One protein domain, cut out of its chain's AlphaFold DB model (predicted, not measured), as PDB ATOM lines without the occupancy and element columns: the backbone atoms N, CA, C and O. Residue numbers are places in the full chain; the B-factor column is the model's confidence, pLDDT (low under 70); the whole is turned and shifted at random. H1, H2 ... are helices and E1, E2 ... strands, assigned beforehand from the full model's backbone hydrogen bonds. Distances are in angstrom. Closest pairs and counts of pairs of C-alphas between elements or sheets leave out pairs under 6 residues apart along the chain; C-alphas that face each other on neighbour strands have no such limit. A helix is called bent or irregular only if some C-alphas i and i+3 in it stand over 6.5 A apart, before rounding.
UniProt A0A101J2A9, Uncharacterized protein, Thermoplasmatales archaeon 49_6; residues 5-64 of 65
ATOM      1  N   THR A   5     195.660 184.613 127.298       97.44
ATOM      2  CA  THR A   5     195.346 183.712 128.402       97.44
ATOM      3  C   THR A   5     196.602 183.464 129.228       97.44
ATOM      4  O   THR A   5     197.721 183.677 128.763       97.44
ATOM      5  N   TYR A   6     196.419 183.068 130.480       96.31
ATOM      6  CA  TYR A   6     197.506 182.737 131.392       96.31
ATOM      7  C   TYR A   6     197.053 181.643 132.354       96.31
ATOM      8  O   TYR A   6     195.854 181.455 132.581       96.31
ATOM      9  N   VAL A   7     198.030 180.955 132.937       97.62
ATOM     10  CA  VAL A   7     197.822 180.052 134.066       97.62
ATOM     11  C   VAL A   7     198.605 180.600 135.251       97.62
ATOM     12  O   VAL A   7     199.807 180.836 135.139       97.62
ATOM     13  N   LEU A   8     197.921 180.829 136.370       97.00
ATOM     14  CA  LEU A   8     198.553 181.130 137.650       97.00
ATOM     15  C   LEU A   8     198.742 179.820 138.417       97.00
ATOM     16  O   LEU A   8     197.761 179.141 138.723       97.00
ATOM     17  N   MET A   9     199.996 179.489 138.718       97.62
ATOM     18  CA  MET A   9     200.362 178.340 139.543       97.62
ATOM     19  C   MET A   9     200.566 178.796 140.986       97.62
ATOM     20  O   MET A   9     201.310 179.742 141.234       97.62
ATOM     21  N   MET A  10     199.923 178.118 141.932       96.00
ATOM     22  CA  MET A  10     200.025 178.409 143.363       96.00
ATOM     23  C   MET A  10     200.327 177.119 144.113       96.00
ATOM     24  O   MET A  10     199.715 176.088 143.838       96.00
ATOM     25  N   LEU A  11     201.255 177.177 145.065       96.69
ATOM     26  CA  LEU A  11     201.550 176.065 145.960       96.69
ATOM     27  C   LEU A  11     200.920 176.343 147.319       96.69
ATOM     28  O   LEU A  11     201.304 177.289 148.007       96.69
ATOM     29  N   LEU A  12     199.981 175.494 147.718       96.81
ATOM     30  CA  LEU A  12     199.428 175.507 149.060       96.81
ATOM     31  C   LEU A  12     200.215 174.517 149.927       96.81
ATOM     32  O   LEU A  12     200.128 173.305 149.736       96.81
ATOM     33  N   MET A  13     201.002 175.035 150.871       97.06
ATOM     34  CA  MET A  13     201.917 174.223 151.688       97.06
ATOM     35  C   MET A  13     201.191 173.307 152.681       97.06
ATOM     36  O   MET A  13     201.681 172.230 153.006       97.06
ATOM     37  N   THR A  14     200.023 173.723 153.166       97.19
ATOM     38  CA  THR A  14     199.236 173.004 154.171       97.19
ATOM     39  C   THR A  14     197.763 173.037 153.800       97.19
ATOM     40  O   THR A  14     197.293 174.001 153.203       97.19
ATOM     41  N   LYS A  15     197.005 171.998 154.170       97.00
ATOM     42  CA  LYS A  15     195.548 172.028 153.995       97.00
ATOM     43  C   LYS A  15     194.952 173.277 154.659       97.00
ATOM     44  O   LYS A  15     195.399 173.675 155.738       97.00
ATOM     45  N   SER A  16     193.939 173.864 154.036       96.00
ATOM     46  CA  SER A  16     193.295 175.087 154.513       96.00
ATOM     47  C   SER A  16     191.787 175.007 154.324       96.00
ATOM     48  O   SER A  16     191.308 174.476 153.325       96.00
ATOM     49  N   GLU A  17     191.036 175.545 155.278       97.25
ATOM     50  CA  GLU A  17     189.601 175.761 155.135       97.25
ATOM     51  C   GLU A  17     189.315 177.252 155.125       97.25
ATOM     52  O   GLU A  17     189.732 177.977 156.029       97.25
ATOM     53  N   MET A  18     188.584 177.712 154.115       95.50
ATOM     54  CA  MET A  18     188.295 179.134 153.976       95.50
ATOM     55  C   MET A  18     186.978 179.401 153.258       95.50
ATOM     56  O   MET A  18     186.480 178.566 152.507       95.50
ATOM     57  N   ASN A  19     186.421 180.592 153.481       96.88
ATOM     58  CA  ASN A  19     185.238 181.058 152.768       96.88
ATOM     59  C   ASN A  19     185.652 181.745 151.460       96.88
ATOM     60  O   ASN A  19     186.324 182.775 151.494       96.88
ATOM     61  N   ILE A  20     185.233 181.189 150.321       96.50
ATOM     62  CA  ILE A  20     185.585 181.671 148.979       96.50
ATOM     63  C   ILE A  20     184.325 182.172 148.276       96.50
ATOM     64  O   ILE A  20     183.609 181.401 147.641       96.50
ATOM     65  N   GLY A  21     184.062 183.477 148.361       94.75
ATOM     66  CA  GLY A  21     182.959 184.128 147.647       94.75
ATOM     67  C   GLY A  21     181.635 183.361 147.756       94.75
ATOM     68  O   GLY A  21     181.197 183.008 148.851       94.75
ATOM     69  N   SER A  22     181.016 183.076 146.609       95.56
ATOM     70  CA  SER A  22     179.761 182.319 146.526       95.56
ATOM     71  C   SER A  22     179.918 180.803 146.694       95.56
ATOM     72  O   SER A  22     178.912 180.124 146.872       95.56
ATOM     73  N   LEU A  23     181.141 180.261 146.671       96.00
ATOM     74  CA  LEU A  23     181.388 178.841 146.963       96.00
ATOM     75  C   LEU A  23     181.224 178.522 148.455       96.00
ATOM     76  O   LEU A  23     181.143 177.354 148.827       96.00
ATOM     77  N   GLY A  24     181.175 179.544 149.314       96.69
ATOM     78  CA  GLY A  24     181.085 179.357 150.756       96.69
ATOM     79  C   GLY A  24     182.349 178.704 151.309       96.69
ATOM     80  O   GLY A  24     183.457 179.014 150.868       96.69
ATOM     81  N   ARG A  25     182.189 177.825 152.302       97.81
ATOM     82  CA  ARG A  25     183.305 177.156 152.977       97.81
ATOM     83  C   ARG A  25     183.877 176.049 152.094       97.81
ATOM     84  O   ARG A  25     183.197 175.067 151.809       97.81
ATOM     85  N   VAL A  26     185.141 176.191 151.712       97.50
ATOM     86  CA  VAL A  26     185.874 175.244 150.867       97.50
ATOM     87  C   VAL A  26     187.055 174.675 151.648       97.50
ATOM     88  O   VAL A  26     187.771 175.418 152.321       97.50
ATOM     89  N   SER A  27     187.262 173.361 151.544       97.62
ATOM     90  CA  SER A  27     188.446 172.671 152.066       97.62
ATOM     91  C   SER A  27     189.436 172.428 150.928       97.62
ATOM     92  O   SER A  27     189.121 171.745 149.952       97.62
ATOM     93  N   LEU A  28     190.626 173.006 151.043       96.69
ATOM     94  CA  LEU A  28     191.722 172.885 150.088       96.69
ATOM     95  C   LEU A  28     192.805 171.981 150.682       96.69
ATOM     96  O   LEU A  28     193.236 172.177 151.817       96.69
ATOM     97  N   GLN A  29     193.240 170.981 149.919       97.81
ATOM     98  CA  GLN A  29     194.349 170.106 150.292       97.81
ATOM     99  C   GLN A  29     195.687 170.786 149.990       97.81
ATOM    100  O   GLN A  29     195.770 171.653 149.130       97.81
ATOM    101  N   SER A  30     196.763 170.393 150.670       97.81
ATOM    102  CA  SER A  30     198.098 170.862 150.284       97.81
ATOM    103  C   SER A  30     198.461 170.360 148.885       97.81
ATOM    104  O   SER A  30     198.201 169.200 148.560       97.81
ATOM    105  N   GLY A  31     199.103 171.200 148.079       97.94
ATOM    106  CA  GLY A  31     199.522 170.848 146.728       97.94
ATOM    107  C   GLY A  31     199.505 172.025 145.762       97.94
ATOM    108  O   GLY A  31     199.301 173.179 146.143       97.94
ATOM    109  N   TRP A  32     199.747 171.711 144.492       97.81
ATOM    110  CA  TRP A  32     199.723 172.686 143.410       97.81
ATOM    111  C   TRP A  32     198.305 172.918 142.900       97.81
ATOM    112  O   TRP A  32     197.568 171.976 142.610       97.81
ATOM    113  N   TYR A  33     197.970 174.189 142.721       96.69
ATOM    114  CA  TYR A  33     196.729 174.664 142.135       96.69
ATOM    115  C   TYR A  33     197.033 175.472 140.878       96.69
ATOM    116  O   TYR A  33     197.980 176.259 140.849       96.69
ATOM    117  N   ALA A  34     196.201 175.295 139.855       97.56
ATOM    118  CA  ALA A  34     196.274 176.036 138.608       97.56
ATOM    119  C   ALA A  34     194.982 176.831 138.409       97.56
ATOM    120  O   ALA A  34     193.885 176.272 138.452       97.56
ATOM    121  N   TYR A  35     195.111 178.131 138.158       96.81
ATOM    122  CA  TYR A  35     194.000 178.985 137.753       96.81
ATOM    123  C   TYR A  35     194.209 179.456 136.315       96.81
ATOM    124  O   TYR A  35     195.154 180.191 136.032       96.81
ATOM    125  N   ALA A  36     193.320 179.046 135.410       97.44
ATOM    126  CA  ALA A  36     193.334 179.481 134.018       97.44
ATOM    127  C   ALA A  36     192.455 180.727 133.844       97.44
ATOM    128  O   ALA A  36     191.262 180.707 134.147       97.44
ATOM    129  N   GLY A  37     193.040 181.811 133.335       95.81
ATOM    130  CA  GLY A  37     192.343 183.078 133.140       95.81
ATOM    131  C   GLY A  37     192.569 183.678 131.758       95.81
ATOM    132  O   GLY A  37     193.593 183.457 131.114       95.81
ATOM    133  N   SER A  38     191.615 184.497 131.316       96.38
ATOM    134  CA  SER A  38     191.752 185.344 130.133       96.38
ATOM    135  C   SER A  38     191.878 186.819 130.526       96.38
ATOM    136  O   SER A  38     191.344 187.294 131.539       96.38
ATOM    137  N   ALA A  39     192.634 187.561 129.727       96.00
ATOM    138  CA  ALA A  39     192.944 188.962 129.944       96.00
ATOM    139  C   ALA A  39     192.714 189.758 128.656       96.00
ATOM    140  O   ALA A  39     193.641 190.220 127.997       96.00
ATOM    141  N   MET A  40     191.441 189.912 128.290       95.00
ATOM    142  CA  MET A  40     191.036 190.609 127.061       95.00
ATOM    143  C   MET A  40     191.149 192.137 127.160       95.00
ATOM    144  O   MET A  40     191.205 192.822 126.144       95.00
ATOM    145  N   ASN A  41     191.272 192.670 128.376       92.75
ATOM    146  CA  ASN A  41     191.441 194.099 128.647       92.75
ATOM    147  C   ASN A  41     192.797 194.402 129.308       92.75
ATOM    148  O   ASN A  41     192.899 195.324 130.107       92.75
ATOM    149  N   GLY A  42     193.831 193.609 129.000       96.12
ATOM    150  CA  GLY A  42     195.199 193.846 129.465       96.12
ATOM    151  C   GLY A  42     195.767 192.706 130.301       96.12
ATOM    152  O   GLY A  42     195.433 192.551 131.474       96.12
ATOM    153  N   LEU A  43     196.685 191.949 129.701       96.25
ATOM    154  CA  LEU A  43     197.382 190.824 130.318       96.25
ATOM    155  C   LEU A  43     198.168 191.243 131.556       96.25
ATOM    156  O   LEU A  43     197.938 190.695 132.628       96.25
ATOM    157  N   LEU A  44     199.028 192.256 131.431       95.50
ATOM    158  CA  LEU A  44     199.865 192.716 132.541       95.50
ATOM    159  C   LEU A  44     199.028 193.208 133.724       95.50
ATOM    160  O   LEU A  44     199.294 192.832 134.856       95.50
ATOM    161  N   GLN A  45     197.970 193.986 133.472       94.88
ATOM    162  CA  GLN A  45     197.079 194.453 134.538       94.88
ATOM    163  C   GLN A  45     196.380 193.279 135.240       94.88
ATOM    164  O   GLN A  45     196.281 193.262 136.467       94.88
ATOM    165  N   ARG A  46     195.910 192.288 134.469       95.44
ATOM    166  CA  ARG A  46     195.246 191.101 135.017       95.44
ATOM    167  C   ARG A  46     196.205 190.234 135.834       95.44
ATOM    168  O   ARG A  46     195.807 189.782 136.899       95.44
ATOM    169  N   VAL A  47     197.432 190.029 135.359       95.62
ATOM    170  CA  VAL A  47     198.457 189.250 136.069       95.62
ATOM    171  C   VAL A  47     198.922 189.985 137.325       95.62
ATOM    172  O   VAL A  47     198.909 189.395 138.399       95.62
ATOM    173  N   ASN A  48     199.227 191.284 137.235       95.38
ATOM    174  CA  ASN A  48     199.677 192.088 138.379       95.38
ATOM    175  C   ASN A  48     198.663 192.106 139.523       95.38
ATOM    176  O   ASN A  48     199.054 192.119 140.684       95.38
ATOM    177  N   ARG A  49     197.362 192.062 139.212       95.31
ATOM    178  CA  ARG A  49     196.309 191.985 140.229       95.31
ATOM    179  C   ARG A  49     196.489 190.797 141.179       95.31
ATOM    180  O   ARG A  49     196.217 190.957 142.366       95.31
ATOM    181  N   HIS A  50     196.960 189.650 140.689       95.75
ATOM    182  CA  HIS A  50     197.198 188.467 141.526       95.75
ATOM    183  C   HIS A  50     198.297 188.686 142.562       95.75
ATOM    184  O   HIS A  50     198.287 188.015 143.572       95.75
ATOM    185  N   PHE A  51     199.179 189.668 142.376       94.56
ATOM    186  CA  PHE A  51     200.265 189.966 143.315       94.56
ATOM    187  C   PHE A  51     199.947 191.119 144.281       94.56
ATOM    188  O   PHE A  51     200.751 191.441 145.151       94.56
ATOM    189  N   ILE A  52     198.787 191.770 144.141       95.75
ATOM    190  CA  ILE A  52     198.360 192.844 145.048       95.75
ATOM    191  C   ILE A  52     197.716 192.221 146.287       95.75
ATOM    192  O   ILE A  52     196.670 191.591 146.169       95.75
ATOM    193  N   SER A  53     198.279 192.457 147.473       89.25
ATOM    194  CA  SER A  53     197.740 191.903 148.726       89.25
ATOM    195  C   SER A  53     196.430 192.567 149.171       89.25
ATOM    196  O   SER A  53     195.541 191.905 149.696       89.25
ATOM    197  N   GLN A  54     196.281 193.879 148.961       93.94
ATOM    198  CA  GLN A  54     195.067 194.623 149.317       93.94
ATOM    199  C   GLN A  54     194.235 194.927 148.071       93.94
ATOM    200  O   GLN A  54     194.484 195.887 147.342       93.94
ATOM    201  N   LYS A  55     193.226 194.094 147.816       94.31
ATOM    202  CA  LYS A  55     192.319 194.215 146.668       94.31
ATOM    203  C   LYS A  55     190.899 193.830 147.067       94.31
ATOM    204  O   LYS A  55     190.687 193.026 147.969       94.31
ATOM    205  N   LYS A  56     189.905 194.389 146.371       95.31
ATOM    206  CA  LYS A  56     188.522 193.894 146.470       95.31
ATOM    207  C   LYS A  56     188.474 192.476 145.920       95.31
ATOM    208  O   LYS A  56     188.851 192.292 144.764       95.31
ATOM    209  N   MET A  57     187.990 191.523 146.709       95.12
ATOM    210  CA  MET A  57     187.814 190.137 146.275       95.12
ATOM    211  C   MET A  57     186.725 190.067 145.209       95.12
ATOM    212  O   MET A  57     185.605 190.530 145.430       95.12
ATOM    213  N   HIS A  58     187.071 189.550 144.035       94.19
ATOM    214  CA  HIS A  58     186.165 189.498 142.890       94.19
ATOM    215  C   HIS A  58     186.154 188.122 142.219       94.19
ATOM    216  O   HIS A  58     185.089 187.649 141.831       94.19
ATOM    217  N   TRP A  59     187.306 187.456 142.116       95.19
ATOM    218  CA  TRP A  59     187.400 186.073 141.648       95.19
ATOM    219  C   TRP A  59     187.749 185.135 142.791       95.19
ATOM    220  O   TRP A  59     188.404 185.526 143.750       95.19
ATOM    221  N   HIS A  60     187.386 183.862 142.652       95.44
ATOM    222  CA  HIS A  60     187.731 182.836 143.639       95.44
ATOM    223  C   HIS A  60     189.245 182.719 143.868       95.44
ATOM    224  O   HIS A  60     189.672 182.495 144.992       95.44
ATOM    225  N   VAL A  61     190.062 182.942 142.831       95.44
ATOM    226  CA  VAL A  61     191.525 182.937 142.964       95.44
ATOM    227  C   VAL A  61     192.062 184.114 143.782       95.44
ATOM    228  O   VAL A  61     193.110 183.967 144.393       95.44
ATOM    229  N   ASP A  62     191.333 185.235 143.885       95.75
ATOM    230  CA  ASP A  62     191.775 186.380 144.697       95.75
ATOM    231  C   ASP A  62     191.884 186.008 146.189       95.75
ATOM    232  O   ASP A  62     192.606 186.658 146.931       95.75
ATOM    233  N   TYR A  63     191.188 184.955 146.630       94.50
ATOM    234  CA  TYR A  63     191.280 184.432 147.993       94.50
ATOM    235  C   TYR A  63     192.574 183.631 148.233       94.50
ATOM    236  O   TYR A  63     192.946 183.403 149.379       94.50
ATOM    237  N   LEU A  64     193.259 183.207 147.167       92.00
ATOM    238  CA  LEU A  64     194.511 182.442 147.213       92.00
ATOM    239  C   LEU A  64     195.740 183.260 146.788       92.00
ATOM    240  O   LEU A  64     196.862 182.798 146.986       92.00
TER     241      LEU A  64
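This is residues 5 to 64 of the 65 residues of an uncharacterized protein of Thermoplasmatales archaeon 49_6 (UniProt A0A101J2A9). A long two-stranded ribbon, E1 with E4, turns at one end into a shorter two-stranded ribbon, the hairpin E2 and E3, and together they make a bent L-like frame. After E4 the chain folds back over one side of this frame: H1 lies over the end of the long ribbon that is far from the hairpin, and the little helix H2 sits in the hollow, nearest to the mean of the C-alphas. The printed part has 60 residues, with four named strands and two named helices in the order E1 E2 E3 E4 H1 H2; both sheets have two strands, E1 - E4 and E2 - E3, and are antiparallel, and the class is mixed, helices and strands. It is only just compact, close to loose, with a radius of gyration of the C-alphas of 12.2 A, and only just elongated, spanning 33 by 22 by 18 A.

Begin at E1, residues 5 to 12, and set it beside E4, residues 31 to 39: they are antiparallel neighbours at 157 degrees, with N 6 and O 37 2.9 A apart and N 33 and O 10 2.8 A apart, within hydrogen-bond range. Next find E2, residues 16 to 19, and E3, residues 25 to 28, an antiparallel hairpin at 153 degrees, where N 18 and O 26 are 3.0 A apart, within hydrogen-bond range. E1 and E3 are only just apart, their closest C-alphas 8.2 A from each other. Move on to H1, residues 43 to 49: its closest C-alpha pair with E4 is Ala 39 and Arg 46, 6.0 A, and with E1 it is Thr 5 and Leu 43, 7.6 A. Then look at H2, residues 60 to 63, whose closest C-alpha pair with E4 is Tyr 35 and Val 61, 7.0 A. H2 and E2 are only just apart, at 8.4 A between their closest C-alphas. Every O i to N i+4 pair in H1 is within hydrogen-bond range; H2, with four residues, is too short for such a pair, and its one O i to N i+3 pair is within range.

Find C-alpha 5 at (195.346, 183.712, 128.402); from there E1 runs 22.6 A to C-alpha 12. E2 covers 10.2 A and E3 9.9 A. E4, the longest strand, starts at C-alpha 31, (199.522, 170.848, 146.728), and runs 25.6 A. H1 measures 10.0 A, and H2 ends at C-alpha 63, (191.280, 184.432, 147.993).

The C-alphas farthest apart are those of Thr 14 and Asn 41, 34.0 A. The printed part has no cut; its links are tight but for H1 to H2, which is short with 10 residues. The mean pLDDT of the printed part is 96.0, and no printed residue is under 70.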